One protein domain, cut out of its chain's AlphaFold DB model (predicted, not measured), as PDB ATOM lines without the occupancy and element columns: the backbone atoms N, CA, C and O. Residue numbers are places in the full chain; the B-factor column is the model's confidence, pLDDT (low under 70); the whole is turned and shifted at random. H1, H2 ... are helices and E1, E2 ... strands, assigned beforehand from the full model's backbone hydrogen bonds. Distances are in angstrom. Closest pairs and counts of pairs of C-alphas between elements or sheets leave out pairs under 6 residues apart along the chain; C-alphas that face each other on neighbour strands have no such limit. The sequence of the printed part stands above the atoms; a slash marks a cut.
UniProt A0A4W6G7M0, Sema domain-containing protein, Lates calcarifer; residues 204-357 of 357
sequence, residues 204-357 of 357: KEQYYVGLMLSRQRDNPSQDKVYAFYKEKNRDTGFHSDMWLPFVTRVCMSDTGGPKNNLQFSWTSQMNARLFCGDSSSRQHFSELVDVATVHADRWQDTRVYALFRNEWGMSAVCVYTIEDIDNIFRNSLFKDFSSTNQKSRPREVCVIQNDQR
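AT A GLANCE: This is residues 204 to 357 of the 357 residues of the protein "Sema domain-containing protein" of Lates calcarifer (UniProt A0A4W6G7M0). Two strongly twisted sheets of antiparallel strands, E1 to E4 and E7 to E9, form a small sandwich, only partly face to face: E7 comes close to E1, E2 and E3, while E8 and E9 stay farther off. The little hairpin E5 and E6 sits by E8 and E9, and the one helix, H1, follows straight on from E9 and crosses over E3 and E4; after it comes a long tail whose residues 336 to 343 stick out. The printed part has 154 residues, with named elements in the order E1 E2 E3 E4 E5 E6 E7 E8 E9 H1, and the sheets run E1 - E2 - E3 - E4, E7 - E8 - E9 and E5 - E6. The class is mostly strand, though under half of the residues, 69, are in named elements. The whole is compact, with a radius of gyration of the C-alphas of 17.2 A and spans of 57 by 39 by 30 A.

IN THESE COORDINATES: E1, residues 206 to 214, begins at C-alpha 206 (57.493, -30.954, 48.834), bends by 67 degrees at residue 209 and is 22.0 A long. E2, residues 224 to 232, measures 24.9 A, and E3, residues 243 to 251, 26.1 A. E4 is residues 270 to 273, with C-alpha 270 at (43.764, -25.758, 47.321); it runs on into E5, residues 276 to 278, at 38 degrees. E6, residues 283 to 285, runs on into E7 at 75 degrees. E7, residues 287 to 294, spans 21.1 A; E8, residues 303 to 309, spans 19.4 A; E9, residues 315 to 321, spans 20.1 A. H1, residues 322 to 331, is 14.1 A long and ends at C-alpha 331 (32.494, -30.521, 46.081).

HOW THE PARTS SIT: E1 E2 E3 E4 is a meander, each strand the antiparallel neighbour of the one before. In the hairpin E1 and E2, N 212 and O 226 are 2.8 A apart, within hydrogen-bond range; in E2 and E3, N 229 and O 246 are at 3.0 A; in E3 and E4, N 249 and O 270 are at 2.8 A. The second meander is E7 E8 E9, with N 292 and O 305 at 2.8 A and N 306 and O 318 at 2.9 A. The two sheets make a sandwich, two sheets face to face: the parts that face each other are 9.8 A centre to centre, their best planes 4 degrees apart. The closest C-alphas of E1 and E7, those of Val 209 and Asp 290, are 5.3 A apart. E1 and E9 are apart. In the hairpin E5 and E6, N 278 and O 283 are 3.0 A apart; the closest C-alphas of E5 and E9, those of Cys 276 and Cys 318, are at 5.8 A. H1 is on the sheet E1 E2 E3 E4, making two layers, a helix on one face of a sheet. Its height over the sheet is 9.3 A; it lies over E3 and, only just, over E4, with 3 of its 10 C-alphas falling on E4. It runs across the strands, at 84 degrees to E3 on the local plane. The closest C-alphas of E4 and H1, those of Met 270 and Phe 329, are 7.2 A apart. Every O i to N i+4 pair of H1 is within hydrogen-bond range.

THE WHOLE: The C-alphas farthest apart, those of Trp 312 and Arg 357, are 56.9 A apart. The printed part has no cut and ends at the chain's last residue, 357. The link from E3 to E4, 18 residues, is long. Residues 332 to 357 hold no named element, and of these residues 336 to 343 stand free. The mean pLDDT of the printed part is 85.8; it is under 70 at residues 236 to 240, 336 to 348 and 353 to 357.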
ATOM      1  N   LYS A 204      56.426 -27.770  55.452       91.44
ATOM      2  CA  LYS A 204      56.277 -29.027  54.688       91.44
ATOM      3  C   LYS A 204      57.362 -29.189  53.624       91.44
ATOM      4  O   LYS A 204      57.703 -28.231  52.941       91.44
ATOM      5  N   GLU A 205      57.851 -30.418  53.474       94.81
ATOM      6  CA  GLU A 205      58.813 -30.773  52.431       94.81
ATOM      7  C   GLU A 205      58.074 -31.318  51.210       94.81
ATOM      8  O   GLU A 205      57.367 -32.320  51.325       94.81
ATOM      9  N   GLN A 206      58.220 -30.647  50.066       96.19
ATOM     10  CA  GLN A 206      57.493 -30.954  48.834       96.19
ATOM     11  C   GLN A 206      58.429 -30.931  47.624       96.19
ATOM     12  O   GLN A 206      59.251 -30.025  47.499       96.19
ATOM     13  N   TYR A 207      58.261 -31.888  46.714       96.44
ATOM     14  CA  TYR A 207      58.960 -31.929  45.430       96.44
ATOM     15  C   TYR A 207      57.959 -31.998  44.288       96.44
ATOM     16  O   TYR A 207      57.186 -32.955  44.193       96.44
ATOM     17  N   TYR A 208      57.968 -30.966  43.454       97.00
ATOM     18  CA  TYR A 208      57.092 -30.822  42.304       97.00
ATOM     19  C   TYR A 208      57.662 -31.583  41.111       97.00
ATOM     20  O   TYR A 208      58.862 -31.542  40.859       97.00
ATOM     21  N   VAL A 209      56.791 -32.285  40.393       96.62
ATOM     22  CA  VAL A 209      57.159 -33.097  39.222       96.62
ATOM     23  C   VAL A 209      56.501 -32.604  37.937       96.62
ATOM     24  O   VAL A 209      56.900 -33.001  36.854       96.62
ATOM     25  N   GLY A 210      55.496 -31.732  38.038       95.44
ATOM     26  CA  GLY A 210      54.880 -31.138  36.863       95.44
ATOM     27  C   GLY A 210      53.964 -29.975  37.190       95.44
ATOM     28  O   GLY A 210      53.442 -29.847  38.303       95.44
ATOM     29  N   LEU A 211      53.759 -29.134  36.182       96.31
ATOM     30  CA  LEU A 211      52.889 -27.969  36.224       96.31
ATOM     31  C   LEU A 211      52.089 -27.900  34.921       96.31
ATOM     32  O   LEU A 211      52.626 -28.123  33.840       96.31
ATOM     33  N   MET A 212      50.793 -27.628  35.031       95.31
ATOM     34  CA  MET A 212      49.840 -27.713  33.931       95.31
ATOM     35  C   MET A 212      48.884 -26.523  33.958       95.31
ATOM     36  O   MET A 212      48.302 -26.192  34.992       95.31
ATOM     37  N   LEU A 213      48.721 -25.880  32.802       95.31
ATOM     38  CA  LEU A 213      47.780 -24.782  32.609       95.31
ATOM     39  C   LEU A 213      46.447 -25.325  32.093       95.31
ATOM     40  O   LEU A 213      46.391 -25.953  31.037       95.31
ATOM     41  N   SER A 214      45.366 -25.023  32.802       94.75
ATOM     42  CA  SER A 214      44.001 -25.315  32.370       94.75
ATOM     43  C   SER A 214      43.307 -24.015  31.988       94.75
ATOM     44  O   SER A 214      42.812 -23.302  32.864       94.75
ATOM     45  N   ARG A 215      43.251 -23.730  30.683       91.56
ATOM     46  CA  ARG A 215      42.584 -22.544  30.130       91.56
ATOM     47  C   ARG A 215      41.161 -22.858  29.673       91.56
ATOM     48  O   ARG A 215      40.941 -23.833  28.955       91.56
ATOM     49  N   GLN A 216      40.201 -22.031  30.066       88.88
ATOM     50  CA  GLN A 216      38.795 -22.144  29.693       88.88
ATOM     51  C   GLN A 216      38.460 -21.056  28.671       88.88
ATOM     52  O   GLN A 216      38.289 -19.896  29.032       88.88
ATOM     53  N   ARG A 217      38.341 -21.432  27.387       82.25
ATOM     54  CA  ARG A 217      38.109 -20.477  26.281       82.25
ATOM     55  C   ARG A 217      36.909 -19.559  26.530       82.25
ATOM     56  O   ARG A 217      37.016 -18.357  26.324       82.25
ATOM     57  N   ASP A 218      35.806 -20.124  27.016       85.50
ATOM     58  CA  ASP A 218      34.554 -19.385  27.230       85.50
ATOM     59  C   ASP A 218      34.547 -18.570  28.530       85.50
ATOM     60  O   ASP A 218      33.697 -17.702  28.717       85.50
ATOM     61  N   ASN A 219      35.470 -18.850  29.456       87.06
ATOM     62  CA  ASN A 219      35.535 -18.153  30.733       87.06
ATOM     63  C   ASN A 219      36.976 -18.058  31.273       87.06
ATOM     64  O   ASN A 219      37.308 -18.746  32.240       87.06
ATOM     65  N   PRO A 220      37.819 -17.168  30.712       86.88
ATOM     66  CA  PRO A 220      39.223 -17.032  31.114       86.88
ATOM     67  C   PRO A 220      39.428 -16.676  32.594       86.88
ATOM     68  O   PRO A 220      40.486 -16.936  33.161       86.88
ATOM     69  N   SER A 221      38.410 -16.118  33.265       86.94
ATOM     70  CA  SER A 221      38.457 -15.893  34.718       86.94
ATOM     71  C   SER A 221      38.654 -17.192  35.504       86.94
ATOM     72  O   SER A 221      39.164 -17.164  36.618       86.94
ATOM     73  N   GLN A 222      38.261 -18.328  34.915       91.00
ATOM     74  CA  GLN A 222      38.350 -19.666  35.493       91.00
ATOM     75  C   GLN A 222      39.627 -20.407  35.153       91.00
ATOM     76  O   GLN A 222      39.740 -21.584  35.522       91.00
ATOM     77  N   ASP A 223      40.569 -19.744  34.496       93.88
ATOM     78  CA  ASP A 223      41.865 -20.317  34.199       93.88
ATOM     79  C   ASP A 223      42.598 -20.670  35.497       93.88
ATOM     80  O   ASP A 223      42.626 -19.913  36.476       93.88
ATOM     81  N   LYS A 224      43.164 -21.874  35.517       95.44
ATOM     82  CA  LYS A 224      43.810 -22.458  36.694       95.44
ATOM     83  C   LYS A 224      45.183 -22.985  36.330       95.44
ATOM     84  O   LYS A 224      45.404 -23.478  35.225       95.44
ATOM     85  N   VAL A 225      46.070 -22.956  37.314       97.12
ATOM     86  CA  VAL A 225      47.337 -23.679  37.276       97.12
ATOM     87  C   VAL A 225      47.239 -24.852  38.230       97.12
ATOM     88  O   VAL A 225      46.924 -24.668  39.408       97.12
ATOM     89  N   TYR A 226      47.514 -26.045  37.721       98.00
ATOM     90  CA  TYR A 226      47.652 -27.260  38.507       98.00
ATOM     91  C   TYR A 226      49.130 -27.589  38.659       98.00
ATOM     92  O   TYR A 226      49.886 -27.504  37.694       98.00
ATOM     93  N   ALA A 227      49.548 -27.988  39.855       98.19
ATOM     94  CA  ALA A 227      50.882 -28.526  40.072       98.19
ATOM     95  C   ALA A 227      50.807 -29.850  40.828       98.19
ATOM     96  O   ALA A 227      50.004 -30.021  41.748       98.19
ATOM     97  N   PHE A 228      51.654 -30.782  40.416       98.44
ATOM     98  CA  PHE A 228      51.692 -32.151  40.907       98.44
ATOM     99  C   PHE A 228      52.987 -32.353  41.674       98.44
ATOM    100  O   PHE A 228      54.061 -31.987  41.192       98.44
ATOM    101  N   TYR A 229      52.893 -32.891  42.884       97.62
ATOM    102  CA  TYR A 229      54.039 -32.988  43.777       97.62
ATOM    103  C   TYR A 229      53.914 -34.161  44.737       97.62
ATOM    104  O   TYR A 229      52.826 -34.676  44.989       97.62
ATOM    105  N   LYS A 230      55.048 -34.562  45.305       95.50
ATOM    106  CA  LYS A 230      55.098 -35.442  46.470       95.50
ATOM    107  C   LYS A 230      55.462 -34.644  47.713       95.50
ATOM    108  O   LYS A 230      56.341 -33.790  47.666       95.50
ATOM    109  N   GLU A 231      54.789 -34.915  48.821       94.38
ATOM    110  CA  GLU A 231      55.028 -34.309  50.132       94.38
ATOM    111  C   GLU A 231      55.495 -35.383  51.110       94.38
ATOM    112  O   GLU A 231      54.955 -36.493  51.125       94.38
ATOM    113  N   LYS A 232      56.495 -35.064  51.931       91.00
ATOM    114  CA  LYS A 232      56.960 -35.983  52.970       91.00
ATOM    115  C   LYS A 232      55.894 -36.104  54.055       91.00
ATOM    116  O   LYS A 232      55.489 -35.083  54.620       91.00
ATOM    117  N   ASN A 233      55.456 -37.328  54.353       87.69
ATOM    118  CA  ASN A 233      54.507 -37.555  55.434       87.69
ATOM    119  C   ASN A 233      55.089 -37.081  56.776       87.69
ATOM    120  O   ASN A 233      56.296 -37.105  57.007       87.69
ATOM    121  N   ARG A 234      54.213 -36.588  57.649       80.38
ATOM    122  CA  ARG A 234      54.562 -36.097  58.991       80.38
ATOM    123  C   ARG A 234      53.769 -36.769  60.092       80.38
ATOM    124  O   ARG A 234      53.988 -36.467  61.262       80.38
ATOM    125  N   ASP A 235      52.848 -37.652  59.724       77.38
ATOM    126  CA  ASP A 235      52.079 -38.416  60.687       77.38
ATOM    127  C   ASP A 235      53.017 -39.358  61.453       77.38
ATOM    128  O   ASP A 235      53.873 -40.014  60.867       77.38
ATOM    129  N   THR A 236      52.848 -39.450  62.771       61.59
ATOM    130  CA  THR A 236      53.717 -40.219  63.684       61.59
ATOM    131  C   THR A 236      53.438 -41.730  63.693       61.59
ATOM    132  O   THR A 236      53.920 -42.447  64.567       61.59
ATOM    133  N   GLY A 237      52.625 -42.223  62.754       68.19
ATOM    134  CA  GLY A 237      52.265 -43.638  62.640       68.19
ATOM    135  C   GLY A 237      53.270 -44.463  61.830       68.19
ATOM    136  O   GLY A 237      54.272 -43.951  61.346       68.19
ATOM    137  N   PHE A 238      52.949 -45.739  61.592       59.91
ATOM    138  CA  PHE A 238      53.783 -46.693  60.835       59.91
ATOM    139  C   PHE A 238      54.198 -46.248  59.414       59.91
ATOM    140  O   PHE A 238      55.091 -46.854  58.837       59.91
ATOM    141  N   HIS A 239      53.575 -45.208  58.851       61.53
ATOM    142  CA  HIS A 239      53.857 -44.679  57.507       61.53
ATOM    143  C   HIS A 239      54.553 -43.304  57.540       61.53
ATOM    144  O   HIS A 239      54.426 -42.530  56.588       61.53
ATOM    145  N   SER A 240      55.232 -42.957  58.639       65.38
ATOM    146  CA  SER A 240      55.830 -41.631  58.860       65.38
ATOM    147  C   SER A 240      56.870 -41.231  57.813       65.38
ATOM    148  O   SER A 240      57.005 -40.050  57.515       65.38
ATOM    149  N   ASP A 241      57.562 -42.201  57.209       71.06
ATOM    150  CA  ASP A 241      58.619 -41.949  56.221       71.06
ATOM    151  C   ASP A 241      58.138 -41.999  54.760       71.06
ATOM    152  O   ASP A 241      58.929 -41.827  53.831       71.06
ATOM    153  N   MET A 242      56.837 -42.196  54.532       83.50
ATOM    154  CA  MET A 242      56.285 -42.328  53.186       83.50
ATOM    155  C   MET A 242      56.177 -40.968  52.475       83.50
ATOM    156  O   MET A 242      55.746 -39.968  53.053       83.50
ATOM    157  N   TRP A 243      56.486 -40.936  51.178       89.31
ATOM    158  CA  TRP A 243      56.096 -39.827  50.304       89.31
ATOM    159  C   TRP A 243      54.631 -39.963  49.907       89.31
ATOM    160  O   TRP A 243      54.185 -41.039  49.514       89.31
ATOM    161  N   LEU A 244      53.886 -38.866  49.999       92.12
ATOM    162  CA  LEU A 244      52.471 -38.803  49.665       92.12
ATOM    163  C   LEU A 244      52.262 -37.942  48.417       92.12
ATOM    164  O   LEU A 244      52.812 -36.843  48.358       92.12
ATOM    165  N   PRO A 245      51.457 -38.379  47.440       96.12
ATOM    166  CA  PRO A 245      51.292 -37.645  46.200       96.12
ATOM    167  C   PRO A 245      50.099 -36.689  46.284       96.12
ATOM    168  O   PRO A 245      49.036 -37.032  46.808       96.12
ATOM    169  N   PHE A 246      50.264 -35.489  45.744       97.06
ATOM    170  CA  PHE A 246      49.282 -34.418  45.799       97.06
ATOM    171  C   PHE A 246      49.163 -33.695  44.460       97.06
ATOM    172  O   PHE A 246      50.111 -33.592  43.680       97.06
ATOM    173  N   VAL A 247      47.976 -33.141  44.245       98.19
ATOM    174  CA  VAL A 247      47.712 -32.104  43.254       98.19
ATOM    175  C   VAL A 247      47.288 -30.842  43.995       98.19
ATOM    176  O   VAL A 247      46.476 -30.898  44.920       98.19
ATOM    177  N   THR A 248      47.841 -29.699  43.606       97.25
ATOM    178  CA  THR A 248      47.387 -28.378  44.051       97.25
ATOM    179  C   THR A 248      46.872 -27.585  42.862       97.25
ATOM    180  O   THR A 248      47.351 -27.769  41.744       97.25
ATOM    181  N   ARG A 249      45.902 -26.705  43.102       95.50
ATOM    182  CA  ARG A 249      45.402 -25.745  42.120       95.50
ATOM    183  C   ARG A 249      45.490 -24.325  42.659       95.50
ATOM    184  O   ARG A 249      45.269 -24.112  43.851       95.50
ATOM    185  N   VAL A 250      45.733 -23.372  41.767       95.94
ATOM    186  CA  VAL A 250      45.605 -21.928  42.008       95.94
ATOM    187  C   VAL A 250      44.873 -21.276  40.835       95.94
ATOM    188  O   VAL A 250      44.974 -21.745  39.699       95.94
ATOM    189  N   CYS A 251      44.127 -20.206  41.094       95.19
ATOM    190  CA  CYS A 251      43.476 -19.418  40.050       95.19
ATOM    191  C   CYS A 251      44.484 -18.469  39.397       95.19
ATOM    192  O   CYS A 251      45.244 -17.784  40.082       95.19
ATOM    193  N   MET A 252      44.473 -18.374  38.068       94.50
ATOM    194  CA  MET A 252      45.377 -17.469  37.350       94.50
ATOM    195  C   MET A 252      45.040 -15.992  37.604       94.50
ATOM    196  O   MET A 252      45.949 -15.158  37.645       94.50
ATOM    197  N   SER A 253      43.761 -15.688  37.856       92.69
ATOM    198  CA  SER A 253      43.258 -14.357  38.227       92.69
ATOM    199  C   SER A 253      43.610 -13.917  39.652       92.69
ATOM    200  O   SER A 253      43.346 -12.771  40.001       92.69
ATOM    201  N   ASP A 254      44.187 -14.795  40.476       93.75
ATOM    202  CA  ASP A 254      44.557 -14.469  41.852       93.75
ATOM    203  C   ASP A 254      45.753 -13.500  41.867       93.75
ATOM    204  O   ASP A 254      46.771 -13.689  41.183       93.75
ATOM    205  N   THR A 255      45.584 -12.433  42.633       93.19
ATOM    206  CA  THR A 255      46.502 -11.298  42.809       93.19
ATOM    207  C   THR A 255      46.958 -11.170  44.267       93.19
ATOM    208  O   THR A 255      47.693 -10.246  44.614       93.19
ATOM    209  N   GLY A 256      46.567 -12.120  45.121       92.62
ATOM    210  CA  GLY A 256      46.853 -12.135  46.545       92.62
ATOM    211  C   GLY A 256      45.845 -11.358  47.389       92.62
ATOM    212  O   GLY A 256      44.940 -10.690  46.890       92.62
ATOM    213  N   GLY A 257      45.986 -11.477  48.707       90.69
ATOM    214  CA  GLY A 257      45.102 -10.838  49.675       90.69
ATOM    215  C   GLY A 257      45.435  -9.363  49.947       90.69
ATOM    216  O   GLY A 257      46.466  -8.844  49.502       90.69
ATOM    217  N   PRO A 258      44.564  -8.659  50.691       90.75
ATOM    218  CA  PRO A 258      44.784  -7.268  51.058       90.75
ATOM    219  C   PRO A 258      46.016  -7.092  51.959       90.75
ATOM    220  O   PRO A 258      46.544  -8.022  52.572       90.75
ATOM    221  N   LYS A 259      46.479  -5.845  52.089       84.81
ATOM    222  CA  LYS A 259      47.578  -5.506  53.001       84.81
ATOM    223  C   LYS A 259      47.258  -6.006  54.420       84.81
ATOM    224  O   LYS A 259      46.147  -5.816  54.906       84.81
ATOM    225  N   ASN A 260      48.246  -6.619  55.076       85.94
ATOM    226  CA  ASN A 260      48.152  -7.282  56.390       85.94
ATOM    227  C   ASN A 260      47.413  -8.636  56.419       85.94
ATOM    228  O   ASN A 260      47.392  -9.267  57.473       85.94
ATOM    229  N   ASN A 261      46.847  -9.116  55.306       86.69
ATOM    230  CA  ASN A 261      46.232 -10.441  55.234       86.69
ATOM    231  C   ASN A 261      46.506 -11.096  53.872       86.69
ATOM    232  O   ASN A 261      45.864 -10.762  52.881       86.69
ATOM    233  N   LEU A 262      47.463 -12.030  53.829       86.25
ATOM    234  CA  LEU A 262      47.866 -12.758  52.614       86.25
ATOM    235  C   LEU A 262      48.346 -11.857  51.458       86.25
ATOM    236  O   LEU A 262      48.223 -12.222  50.290       86.25
ATOM    237  N   GLN A 263      48.931 -10.694  51.759       91.31
ATOM    238  CA  GLN A 263      49.540  -9.841  50.735       91.31
ATOM    239  C   GLN A 263      50.595 -10.627  49.939       91.31
ATOM    240  O   GLN A 263      51.457 -11.281  50.530       91.31
ATOM    241  N   PHE A 264      50.514 -10.579  48.604       92.56
ATOM    242  CA  PHE A 264      51.371 -11.349  47.685       92.56
ATOM    243  C   PHE A 264      51.361 -12.869  47.926       92.56
ATOM    244  O   PHE A 264      52.279 -13.566  47.500       92.56
ATOM    245  N   SER A 265      50.348 -13.395  48.616       94.94
ATOM    246  CA  SER A 265      50.209 -14.818  48.939       94.94
ATOM    247  C   SER A 265      48.951 -15.383  48.294       94.94
ATOM    248  O   SER A 265      47.941 -14.685  48.235       94.94
ATOM    249  N   TRP A 266      48.986 -16.633  47.827       95.06
ATOM    250  CA  TRP A 266      47.815 -17.257  47.203       95.06
ATOM    251  C   TRP A 266      46.601 -17.249  48.134       95.06
ATOM    252  O   TRP A 266      46.685 -17.666  49.289       95.06
ATOM    253  N   THR A 267      45.455 -16.836  47.598       92.69
ATOM    254  CA  THR A 267      44.154 -16.871  48.286       92.69
ATOM    255  C   THR A 267      43.254 -17.983  47.748       92.69
ATOM    256  O   THR A 267      42.348 -18.446  48.435       92.69
ATOM    257  N   SER A 268      43.552 -18.465  46.540       93.31
ATOM    258  CA  SER A 268      42.820 -19.509  45.818       93.31
ATOM    259  C   SER A 268      43.444 -20.907  45.911       93.31
ATOM    260  O   SER A 268      42.917 -21.855  45.323       93.31
ATOM    261  N   GLN A 269      44.572 -21.056  46.620       93.88
ATOM    262  CA  GLN A 269      45.307 -22.320  46.662       93.88
ATOM    263  C   GLN A 269      44.519 -23.412  47.389       93.88
ATOM    264  O   GLN A 269      44.112 -23.258  48.541       93.88
ATOM    265  N   MET A 270      44.371 -24.562  46.738       93.19
ATOM    266  CA  MET A 270      43.764 -25.758  47.321       93.19
ATOM    267  C   MET A 270      44.556 -26.990  46.906       93.19
ATOM    268  O   MET A 270      44.979 -27.071  45.758       93.19
ATOM    269  N   ASN A 271      44.703 -27.975  47.796       94.69
ATOM    270  CA  ASN A 271      45.347 -29.250  47.474       94.69
ATOM    271  C   ASN A 271      44.457 -30.461  47.791       94.69
ATOM    272  O   ASN A 271      43.531 -30.388  48.598       94.69
ATOM    273  N   ALA A 272      44.726 -31.559  47.092       95.12
ATOM    274  CA  ALA A 272      44.063 -32.841  47.253       95.12
ATOM    275  C   ALA A 272      45.088 -33.968  47.083       95.12
ATOM    276  O   ALA A 272      46.033 -33.854  46.298       95.12
ATOM    277  N   ARG A 273      44.914 -35.054  47.840       94.38
ATOM    278  CA  ARG A 273      45.776 -36.237  47.745       94.38
ATOM    279  C   ARG A 273      45.408 -37.035  46.495       94.38
ATOM    280  O   ARG A 273      44.231 -37.295  46.263       94.38
ATOM    281  N   LEU A 274      46.413 -37.456  45.737       95.25
ATOM    282  CA  LEU A 274      46.241 -38.398  44.636       95.25
ATOM    283  C   LEU A 274      46.288 -39.832  45.165       95.25
ATOM    284  O   LEU A 274      46.976 -40.141  46.139       95.25
ATOM    285  N   PHE A 275      45.552 -40.721  44.512       92.50
ATOM    286  CA  PHE A 275      45.573 -42.143  44.821       92.50
ATOM    287  C   PHE A 275      45.819 -42.929  43.542       92.50
ATOM    288  O   PHE A 275      45.113 -42.730  42.553       92.50
ATOM    289  N   CYS A 276      46.811 -43.814  43.576       93.94
ATOM    290  CA  CYS A 276      47.077 -44.762  42.509       93.94
ATOM    291  C   CYS A 276      47.259 -46.158  43.100       93.94
ATOM    292  O   CYS A 276      48.048 -46.361  44.029       93.94
ATOM    293  N   GLY A 277      46.497 -47.111  42.576       88.94
ATOM    294  CA  GLY A 277      46.449 -48.472  43.085       88.94
ATOM    295  C   GLY A 277      45.033 -49.027  43.119       88.94
ATOM    296  O   GLY A 277      44.086 -48.398  42.651       88.94
ATOM    297  N   ASP A 278      44.906 -50.207  43.705       82.06
ATOM    298  CA  ASP A 278      43.644 -50.916  43.840       82.06
ATOM    299  C   ASP A 278      43.439 -51.294  45.307       82.06
ATOM    300  O   ASP A 278      44.242 -51.991  45.934       82.06
ATOM    301  N   SER A 279      42.348 -50.779  45.871       75.44
ATOM    302  CA  SER A 279      41.980 -50.997  47.264       75.44
ATOM    303  C   SER A 279      41.643 -52.460  47.550       75.44
ATOM    304  O   SER A 279      41.860 -52.916  48.673       75.44
ATOM    305  N   SER A 280      41.159 -53.210  46.555       78.06
ATOM    306  CA  SER A 280      40.768 -54.610  46.722       78.06
ATOM    307  C   SER A 280      41.979 -55.542  46.837       78.06
ATOM    308  O   SER A 280      42.013 -56.402  47.718       78.06
ATOM    309  N   SER A 281      43.020 -55.310  46.034       77.38
ATOM    310  CA  SER A 281      44.292 -56.046  46.088       77.38
ATOM    311  C   SER A 281      45.319 -55.484  47.078       77.38
ATOM    312  O   SER A 281      46.411 -56.041  47.199       77.38
ATOM    313  N   ARG A 282      44.985 -54.408  47.808       75.75
ATOM    314  CA  ARG A 282      45.891 -53.692  48.733       75.75
ATOM    315  C   ARG A 282      47.191 -53.220  48.068       75.75
ATOM    316  O   ARG A 282      48.214 -53.062  48.734       75.75
ATOM    317  N   GLN A 283      47.162 -53.000  46.756       82.19
ATOM    318  CA  GLN A 283      48.298 -52.461  46.022       82.19
ATOM    319  C   GLN A 283      48.215 -50.941  46.026       82.19
ATOM    320  O   GLN A 283      47.273 -50.357  45.493       82.19
ATOM    321  N   HIS A 284      49.215 -50.297  46.623       85.75
ATOM    322  CA  HIS A 284      49.293 -48.845  46.732       85.75
ATOM    323  C   HIS A 284      50.618 -48.339  46.170       85.75
ATOM    324  O   HIS A 284      51.685 -48.856  46.506       85.75
ATOM    325  N   PHE A 285      50.541 -47.304  45.337       91.31
ATOM    326  CA  PHE A 285      51.696 -46.620  44.774       91.31
ATOM    327  C   PHE A 285      51.682 -45.178  45.270       91.31
ATOM    328  O   PHE A 285      50.823 -44.377  44.900       91.31
ATOM    329  N   SER A 286      52.589 -44.874  46.191       87.38
ATOM    330  CA  SER A 286      52.579 -43.627  46.956       87.38
ATOM    331  C   SER A 286      53.565 -42.593  46.437       87.38
ATOM    332  O   SER A 286      53.333 -41.396  46.584       87.38
ATOM    333  N   GLU A 287      54.659 -43.025  45.815       92.00
ATOM    334  CA  GLU A 287      55.646 -42.101  45.288       92.00
ATOM    335  C   GLU A 287      55.238 -41.666  43.884       92.00
ATOM    336  O   GLU A 287      55.308 -42.451  42.942       92.00
ATOM    337  N   LEU A 288      54.834 -40.404  43.739       96.44
ATOM    338  CA  LEU A 288      54.687 -39.779  42.430       96.44
ATOM    339  C   LEU A 288      56.079 -39.492  41.850       96.44
ATOM    340  O   LEU A 288      56.881 -38.792  42.473       96.44
ATOM    341  N   VAL A 289      56.357 -40.049  40.673       95.75
ATOM    342  CA  VAL A 289      57.652 -39.942  39.989       95.75
ATOM    343  C   VAL A 289      57.622 -38.838  38.943       95.75
ATOM    344  O   VAL A 289      58.523 -38.007  38.927       95.75
ATOM    345  N   ASP A 290      56.599 -38.838  38.089       95.94
ATOM    346  CA  ASP A 290      56.473 -37.898  36.975       95.94
ATOM    347  C   ASP A 290      55.010 -37.778  36.519       95.94
ATOM    348  O   ASP A 290      54.189 -38.661  36.804       95.94
ATOM    349  N   VAL A 291      54.683 -36.698  35.809       97.25
ATOM    350  CA  VAL A 291      53.372 -36.490  35.186       97.25
ATOM    351  C   VAL A 291      53.505 -36.002  33.746       97.25
ATOM    352  O   VAL A 291      54.262 -35.087  33.442       97.25
ATOM    353  N   ALA A 292      52.684 -36.555  32.860       96.25
ATOM    354  CA  ALA A 292      52.537 -36.098  31.486       96.25
ATOM    355  C   ALA A 292      51.089 -35.674  31.230       96.25
ATOM    356  O   ALA A 292      50.145 -36.400  31.555       96.25
ATOM    357  N   THR A 293      50.904 -34.498  30.633       95.88
ATOM    358  CA  THR A 293      49.574 -33.972  30.301       95.88
ATOM    359  C   THR A 293      49.274 -34.197  28.827       95.88
ATOM    360  O   THR A 293      50.065 -33.830  27.962       95.88
ATOM    361  N   VAL A 294      48.101 -34.755  28.540       96.19
ATOM    362  CA  VAL A 294      47.532 -34.838  27.194       96.19
ATOM    363  C   VAL A 294      46.352 -33.880  27.129       96.19
ATOM    364  O   VAL A 294      45.274 -34.169  27.657       96.19
ATOM    365  N   HIS A 295      46.582 -32.720  26.515       93.62
ATOM    366  CA  HIS A 295      45.565 -31.689  26.334       93.62
ATOM    367  C   HIS A 295      44.468 -32.149  25.369       93.62
ATOM    368  O   HIS A 295      44.737 -32.817  24.373       93.62
ATOM    369  N   ALA A 296      43.232 -31.765  25.675       93.88
ATOM    370  CA  ALA A 296      42.072 -31.943  24.810       93.88
ATOM    371  C   ALA A 296      41.466 -30.576  24.452       93.88
ATOM    372  O   ALA A 296      41.753 -29.577  25.114       93.88
ATOM    373  N   ASP A 297      40.604 -30.532  23.431       91.62
ATOM    374  CA  ASP A 297      39.920 -29.295  23.016       91.62
ATOM    375  C   ASP A 297      39.103 -28.679  24.155       91.62
ATOM    376  O   ASP A 297      39.086 -27.462  24.355       91.62
ATOM    377  N   ARG A 298      38.438 -29.548  24.920       93.19
ATOM    378  CA  ARG A 298      37.734 -29.206  26.148       93.19
ATOM    379  C   ARG A 298      38.651 -29.462  27.334       93.19
ATOM    380  O   ARG A 298      39.219 -30.545  27.473       93.19
ATOM    381  N   TRP A 299      38.753 -28.484  28.230       93.12
ATOM    382  CA  TRP A 299      39.607 -28.601  29.414       93.12
ATOM    383  C   TRP A 299      39.198 -29.785  30.304       93.12
ATOM    384  O   TRP A 299      40.068 -30.434  30.873       93.12
ATOM    385  N   GLN A 300      37.900 -30.102  30.367       94.88
ATOM    386  CA  GLN A 300      37.351 -31.230  31.129       94.88
ATOM    387  C   GLN A 300      37.970 -32.569  30.709       94.88
ATOM    388  O   GLN A 300      38.334 -33.384  31.556       94.88
ATOM    389  N   ASP A 301      38.158 -32.746  29.400       96.31
ATOM    390  CA  ASP A 301      38.635 -33.986  28.783       96.31
ATOM    391  C   ASP A 301      40.168 -34.114  28.801       96.31
ATOM    392  O   ASP A 301      40.719 -35.125  28.352       96.31
ATOM    393  N   THR A 302      40.874 -33.093  29.300       97.25
ATOM    394  CA  THR A 302      42.333 -33.127  29.436       97.25
ATOM    395  C   THR A 302      42.731 -34.187  30.457       97.25
ATOM    396  O   THR A 302      42.162 -34.265  31.548       97.25
ATOM    397  N   ARG A 303      43.713 -35.020  30.096       98.12
ATOM    398  CA  ARG A 303      44.147 -36.167  30.902       98.12
ATOM    399  C   ARG A 303      45.558 -35.972  31.423       98.12
ATOM    400  O   ARG A 303      46.449 -35.572  30.679       98.12
ATOM    401  N   VAL A 304      45.767 -36.327  32.684       98.12
ATOM    402  CA  VAL A 304      47.078 -36.365  33.329       98.12
ATOM    403  C   VAL A 304      47.445 -37.819  33.574       98.12
ATOM    404  O   VAL A 304      46.781 -38.510  34.345       98.12
ATOM    405  N   TYR A 305      48.495 -38.275  32.902       98.31
ATOM    406  CA  TYR A 305      49.115 -39.575  33.114       98.31
ATOM    407  C   TYR A 305      50.193 -39.408  34.170       98.31
ATOM    408  O   TYR A 305      51.168 -38.695  33.956       98.31
ATOM    409  N   ALA A 306      50.014 -40.048  35.314       98.00
ATOM    410  CA  ALA A 306      50.925 -39.946  36.437       98.00
ATOM    411  C   ALA A 306      51.619 -41.288  36.660       98.00
ATOM    412  O   ALA A 306      50.962 -42.319  36.840       98.00
ATOM    413  N   LEU A 307      52.951 -41.263  36.632       97.69
ATOM    414  CA  LEU A 307      53.797 -42.409  36.924       97.69
ATOM    415  C   LEU A 307      54.048 -42.463  38.427       97.69
ATOM    416  O   LEU A 307      54.606 -41.534  39.010       97.69
ATOM    417  N   PHE A 308      53.683 -43.583  39.036       96.00
ATOM    418  CA  PHE A 308      53.928 -43.847  40.440       96.00
ATOM    419  C   PHE A 308      54.877 -45.019  40.633       96.00
ATOM    420  O   PHE A 308      54.985 -45.915  39.791       96.00
ATOM    421  N   ARG A 309      55.520 -45.030  41.796       93.06
ATOM    422  CA  ARG A 309      56.353 -46.115  42.296       93.06
ATOM    423  C   ARG A 309      55.941 -46.474  43.725       93.06
ATOM    424  O   ARG A 309      55.365 -45.659  44.449       93.06
ATOM    425  N   ASN A 310      56.206 -47.712  44.124       88.81
ATOM    426  CA  ASN A 310      56.091 -48.150  45.513       88.81
ATOM    427  C   ASN A 310      57.447 -48.582  46.093       88.81
ATOM    428  O   ASN A 310      58.460 -48.636  45.393       88.81
ATOM    429  N   GLU A 311      57.454 -48.915  47.381       84.44
ATOM    430  CA  GLU A 311      58.664 -49.249  48.147       84.44
ATOM    431  C   GLU A 311      59.403 -50.488  47.614       84.44
ATOM    432  O   GLU A 311      60.616 -50.602  47.771       84.44
ATOM    433  N   TRP A 312      58.707 -51.383  46.906       86.12
ATOM    434  CA  TRP A 312      59.293 -52.573  46.275       86.12
ATOM    435  C   TRP A 312      59.821 -52.323  44.859       86.12
ATOM    436  O   TRP A 312      60.252 -53.250  44.179       86.12
ATOM    437  N   GLY A 313      59.779 -51.078  44.383       86.31
ATOM    438  CA  GLY A 313      60.261 -50.723  43.055       86.31
ATOM    439  C   GLY A 313      59.320 -51.074  41.907       86.31
ATOM    440  O   GLY A 313      59.732 -50.968  40.755       86.31
ATOM    441  N   MET A 314      58.073 -51.448  42.196       89.44
ATOM    442  CA  MET A 314      57.050 -51.620  41.167       89.44
ATOM    443  C   MET A 314      56.521 -50.256  40.729       89.44
ATOM    444  O   MET A 314      56.420 -49.330  41.539       89.44
ATOM    445  N   SER A 315      56.141 -50.154  39.458       93.38
ATOM    446  CA  SER A 315      55.582 -48.938  38.870       93.38
ATOM    447  C   SER A 315      54.134 -49.134  38.440       93.38
ATOM    448  O   SER A 315      53.745 -50.225  38.026       93.38
ATOM    449  N   ALA A 316      53.357 -48.057  38.497       94.19
ATOM    450  CA  ALA A 316      52.001 -47.994  37.967       94.19
ATOM    451  C   ALA A 316      51.778 -46.658  37.260       94.19
ATOM    452  O   ALA A 316      52.359 -45.643  37.642       94.19
ATOM    453  N   VAL A 317      50.919 -46.656  36.244       96.06
ATOM    454  CA  VAL A 317      50.460 -45.432  35.585       96.06
ATOM    455  C   VAL A 317      48.980 -45.272  35.884       96.06
ATOM    456  O   VAL A 317      48.183 -46.136  35.522       96.06
ATOM    457  N   CYS A 318      48.619 -44.174  36.540       96.62
ATOM    458  CA  CYS A 318      47.228 -43.792  36.754       96.62
ATOM    459  C   CYS A 318      46.881 -42.583  35.889       96.62
ATOM    460  O   CYS A 318      47.715 -41.706  35.664       96.62
ATOM    461  N   VAL A 319      45.646 -42.549  35.396       97.81
ATOM    462  CA  VAL A 319      45.146 -41.480  34.530       97.81
ATOM    463  C   VAL A 319      44.047 -40.736  35.266       97.81
ATOM    464  O   VAL A 319      43.107 -41.355  35.758       97.81
ATOM    465  N   TYR A 320      44.158 -39.414  35.313       97.75
ATOM    466  CA  TYR A 320      43.164 -38.531  35.916       97.75
ATOM    467  C   TYR A 320      42.633 -37.566  34.863       97.75
ATOM    468  O   TYR A 320      43.409 -37.065  34.046       97.75
ATOM    469  N   THR A 321      41.335 -37.277  34.883       97.94
ATOM    470  CA  THR A 321      40.782 -36.166  34.099       97.94
ATOM    471  C   THR A 321      40.846 -34.877  34.915       97.94
ATOM    472  O   THR A 321      40.763 -34.897  36.149       97.94
ATOM    473  N   ILE A 322      41.001 -33.735  34.245       96.38
ATOM    474  CA  ILE A 322      40.946 -32.438  34.933       96.38
ATOM    475  C   ILE A 322      39.532 -32.159  35.458       96.38
ATOM    476  O   ILE A 322      39.400 -31.517  36.500       96.38
ATOM    477  N   GLU A 323      38.485 -32.680  34.809       95.50
ATOM    478  CA  GLU A 323      37.113 -32.615  35.323       95.50
ATOM    479  C   GLU A 323      36.972 -33.287  36.694       95.50
ATOM    480  O   GLU A 323      36.480 -32.650  37.627       95.50
ATOM    481  N   ASP A 324      37.462 -34.520  36.855       96.44
ATOM    482  CA  ASP A 324      37.396 -35.244  38.131       96.44
ATOM    483  C   ASP A 324      38.140 -34.491  39.239       96.44
ATOM    484  O   ASP A 324      37.633 -34.323  40.351       96.44
ATOM    485  N   ILE A 325      39.337 -33.983  38.926       96.12
ATOM    486  CA  ILE A 325      40.144 -33.199  39.866       96.12
ATOM    487  C   ILE A 325      39.408 -31.906  40.257       96.12
ATOM    488  O   ILE A 325      39.312 -31.581  41.443       96.12
ATOM    489  N   ASP A 326      38.874 -31.156  39.289       93.44
ATOM    490  CA  ASP A 326      38.138 -29.915  39.553       93.44
ATOM    491  C   ASP A 326      36.864 -30.173  40.371       93.44
ATOM    492  O   ASP A 326      36.565 -29.417  41.301       93.44
ATOM    493  N   ASN A 327      36.161 -31.273  40.095       92.88
ATOM    494  CA  ASN A 327      34.986 -31.717  40.837       92.88
ATOM    495  C   ASN A 327      35.312 -31.979  42.318       92.88
ATOM    496  O   ASN A 327      34.610 -31.478  43.201       92.88
ATOM    497  N   ILE A 328      36.418 -32.677  42.607       93.12
ATOM    498  CA  ILE A 328      36.897 -32.887  43.984       93.12
ATOM    499  C   ILE A 328      37.135 -31.551  44.682       93.12
ATOM    500  O   ILE A 328      36.671 -31.347  45.805       93.12
ATOM    501  N   PHE A 329      37.802 -30.607  44.023       91.88
ATOM    502  CA  PHE A 329      38.063 -29.315  44.642       91.88
ATOM    503  C   PHE A 329      36.802 -28.484  44.896       91.88
ATOM    504  O   PHE A 329      36.773 -27.726  45.868       91.88
ATOM    505  N   ARG A 330      35.771 -28.598  44.053       88.62
ATOM    506  CA  ARG A 330      34.502 -27.875  44.228       88.62
ATOM    507  C   ARG A 330      33.618 -28.482  45.313       88.62
ATOM    508  O   ARG A 330      33.012 -27.731  46.077       88.62
ATOM    509  N   ASN A 331      33.559 -29.811  45.373       88.12
ATOM    510  CA  ASN A 331      32.494 -30.521  46.081       88.12
ATOM    511  C   ASN A 331      32.965 -31.319  47.304       88.12
ATOM    512  O   ASN A 331      32.148 -31.625  48.172       88.12
ATOM    513  N   SER A 332      34.257 -31.641  47.422       87.19
ATOM    514  CA  SER A 332      34.770 -32.368  48.589       87.19
ATOM    515  C   SER A 332      34.799 -31.492  49.839       87.19
ATOM    516  O   SER A 332      34.983 -30.276  49.774       87.19
ATOM    517  N   LEU A 333      34.686 -32.122  51.008       85.25
ATOM    518  CA  LEU A 333      34.930 -31.482  52.298       85.25
ATOM    519  C   LEU A 333      36.435 -31.274  52.521       85.25
ATOM    520  O   LEU A 333      37.267 -32.007  51.986       85.25
ATOM    521  N   PHE A 334      36.786 -30.251  53.302       82.75
ATOM    522  CA  PHE A 334      38.156 -30.081  53.782       82.75
ATOM    523  C   PHE A 334      38.434 -31.075  54.913       82.75
ATOM    524  O   PHE A 334      37.535 -31.419  55.684       82.75
ATOM    525  N   LYS A 335      39.694 -31.505  55.024       73.88
ATOM    526  CA  LYS A 335      40.171 -32.301  56.159       73.88
ATOM    527  C   LYS A 335      39.896 -31.516  57.456       73.88
ATOM    528  O   LYS A 335      40.098 -30.307  57.482       73.88
ATOM    529  N   ASP A 336      39.384 -32.198  58.479       66.94
ATOM    530  CA  ASP A 336      39.097 -31.676  59.831       66.94
ATOM    531  C   ASP A 336      37.834 -30.803  60.011       66.94
ATOM    532  O   ASP A 336      37.565 -30.314  61.108       66.94
ATOM    533  N   PHE A 337      36.976 -30.679  58.991       60.28
ATOM    534  CA  PHE A 337      35.649 -30.068  59.152       60.28
ATOM    535  C   PHE A 337      34.616 -31.114  59.608       60.28
ATOM    536  O   PHE A 337      34.112 -31.900  58.805       60.28
ATOM    537  N   SER A 338      34.301 -31.131  60.911       51.28
ATOM    538  CA  SER A 338      33.227 -31.967  61.476       51.28
ATOM    539  C   SER A 338      31.849 -31.586  60.904       51.28
ATOM    540  O   SER A 338      31.547 -30.414  60.693       51.28
ATOM    541  N   SER A 339      31.007 -32.589  60.647       50.22
ATOM    542  CA  SER A 339      29.742 -32.529  59.891       50.22
ATOM    543  C   SER A 339      28.593 -31.740  60.540       50.22
ATOM    544  O   SER A 339      27.459 -31.791  60.065       50.22
ATOM    545  N   THR A 340      28.838 -31.033  61.638       48.47
ATOM    546  CA  THR A 340      27.805 -30.321  62.392       48.47
ATOM    547  C   THR A 340      27.819 -28.836  62.049       48.47
ATOM    548  O   THR A 340      28.616 -28.070  62.576       48.47
ATOM    549  N   ASN A 341      26.864 -28.456  61.194       48.16
ATOM    550  CA  ASN A 341      26.486 -27.100  60.787       48.16
ATOM    551  C   ASN A 341      27.382 -26.417  59.746       48.16
ATOM    552  O   ASN A 341      28.196 -25.565  60.082       48.16
ATOM    553  N   GLN A 342      27.104 -26.670  58.463       53.66
ATOM    554  CA  GLN A 342      26.669 -25.624  57.520       53.66
ATOM    555  C   GLN A 342      26.321 -26.220  56.148       53.66
ATOM    556  O   GLN A 342      26.906 -27.208  55.711       53.66
ATOM    557  N   LYS A 343      25.353 -25.595  55.461       47.38
ATOM    558  CA  LYS A 343      25.064 -25.830  54.037       47.38
ATOM    559  C   LYS A 343      26.377 -25.744  53.260       47.38
ATOM    560  O   LYS A 343      27.096 -24.763  53.444       47.38
ATOM    561  N   SER A 344      26.672 -26.723  52.401       48.91
ATOM    562  CA  SER A 344      27.812 -26.662  51.485       48.91
ATOM    563  C   SER A 344      27.698 -25.379  50.662       48.91
ATOM    564  O   SER A 344      26.925 -25.319  49.706       48.91
ATOM    565  N   ARG A 345      28.401 -24.311  51.052       51.00
ATOM    566  CA  ARG A 345      28.552 -23.167  50.160       51.00
ATOM    567  C   ARG A 345      29.291 -23.711  48.938       51.00
ATOM    568  O   ARG A 345      30.359 -24.297  49.134       51.00
ATOM    569  N   PRO A 346      28.728 -23.594  47.721       53.50
ATOM    570  CA  PRO A 346      29.474 -23.900  46.511       53.50
ATOM    571  C   PRO A 346      30.789 -23.134  46.599       53.50
ATOM    572  O   PRO A 346      30.779 -21.923  46.826       53.50
ATOM    573  N   ARG A 347      31.915 -23.848  46.556       67.12
ATOM    574  CA  ARG A 347      33.220 -23.201  46.683       67.12
ATOM    575  C   ARG A 347      33.386 -22.283  45.486       67.12
ATOM    576  O   ARG A 347      33.152 -22.716  44.355       67.12
ATOM    577  N   GLU A 348      33.711 -21.023  45.762       57.56
ATOM    578  CA  GLU A 348      33.735 -19.995  44.736       57.56
ATOM    579  C   GLU A 348      34.667 -20.393  43.585       57.56
ATOM    580  O   GLU A 348      35.812 -20.821  43.740       57.56
ATOM    581  N   VAL A 349      34.059 -20.286  42.413       74.31
ATOM    582  CA  VAL A 349      34.621 -20.058  41.087       74.31
ATOM    583  C   VAL A 349      35.704 -18.969  41.196       74.31
ATOM    584  O   VAL A 349      35.568 -18.058  42.006       74.31
ATOM    585  N   CYS A 350      36.799 -19.065  40.435       84.81
ATOM    586  CA  CYS A 350      37.884 -18.076  40.492       84.81
ATOM    587  C   CYS A 350      37.314 -16.658  40.315       84.81
ATOM    588  O   CYS A 350      36.532 -16.432  39.390       84.81
ATOM    589  N   VAL A 351      37.664 -15.725  41.200       79.62
ATOM    590  CA  VAL A 351      37.090 -14.370  41.206       79.62
ATOM    591  C   VAL A 351      38.085 -13.390  40.587       79.62
ATOM    592  O   VAL A 351      39.299 -13.517  40.771       79.62
ATOM    593  N   ILE A 352      37.578 -12.407  39.843       72.44
ATOM    594  CA  ILE A 352      38.354 -11.238  39.417       72.44
ATOM    595  C   ILE A 352      38.150 -10.163  40.489       72.44
ATOM    596  O   ILE A 352      37.019  -9.761  40.740       72.44
ATOM    597  N   GLN A 353      39.223  -9.666  41.110       59.06
ATOM    598  CA  GLN A 353      39.144  -8.692  42.217       59.06
ATOM    599  C   GLN A 353      38.459  -7.348  41.880       59.06
ATOM    600  O   GLN A 353      38.252  -6.534  42.775       59.06
ATOM    601  N   ASN A 354      38.053  -7.111  40.628       51.94
ATOM    602  CA  ASN A 354      37.337  -5.897  40.224       51.94
ATOM    603  C   ASN A 354      35.878  -5.823  40.720       51.94
ATOM    604  O   ASN A 354      35.280  -4.759  40.596       51.94
ATOM    605  N   ASP A 355      35.325  -6.895  41.298       43.16
ATOM    606  CA  ASP A 355      33.925  -6.955  41.762       43.16
ATOM    607  C   ASP A 355      33.709  -6.559  43.241       43.16
ATOM    608  O   ASP A 355      32.619  -6.729  43.781       43.16
ATOM    609  N   GLN A 356      34.722  -6.008  43.922       35.00
ATOM    610  CA  GLN A 356      34.569  -5.436  45.271       35.00
ATOM    611  C   GLN A 356      34.724  -3.913  45.276       35.00
ATOM    612  O   GLN A 356      35.651  -3.376  45.888       35.00
ATOM    613  N   ARG A 357      33.813  -3.213  44.591       33.84
ATOM    614  CA  ARG A 357      33.677  -1.758  44.715       33.84
ATOM    615  C   ARG A 357      32.329  -1.346  45.269       33.84
ATOM    616  O   ARG A 357      31.314  -1.881  44.776       33.84
TER     617      ARG A 357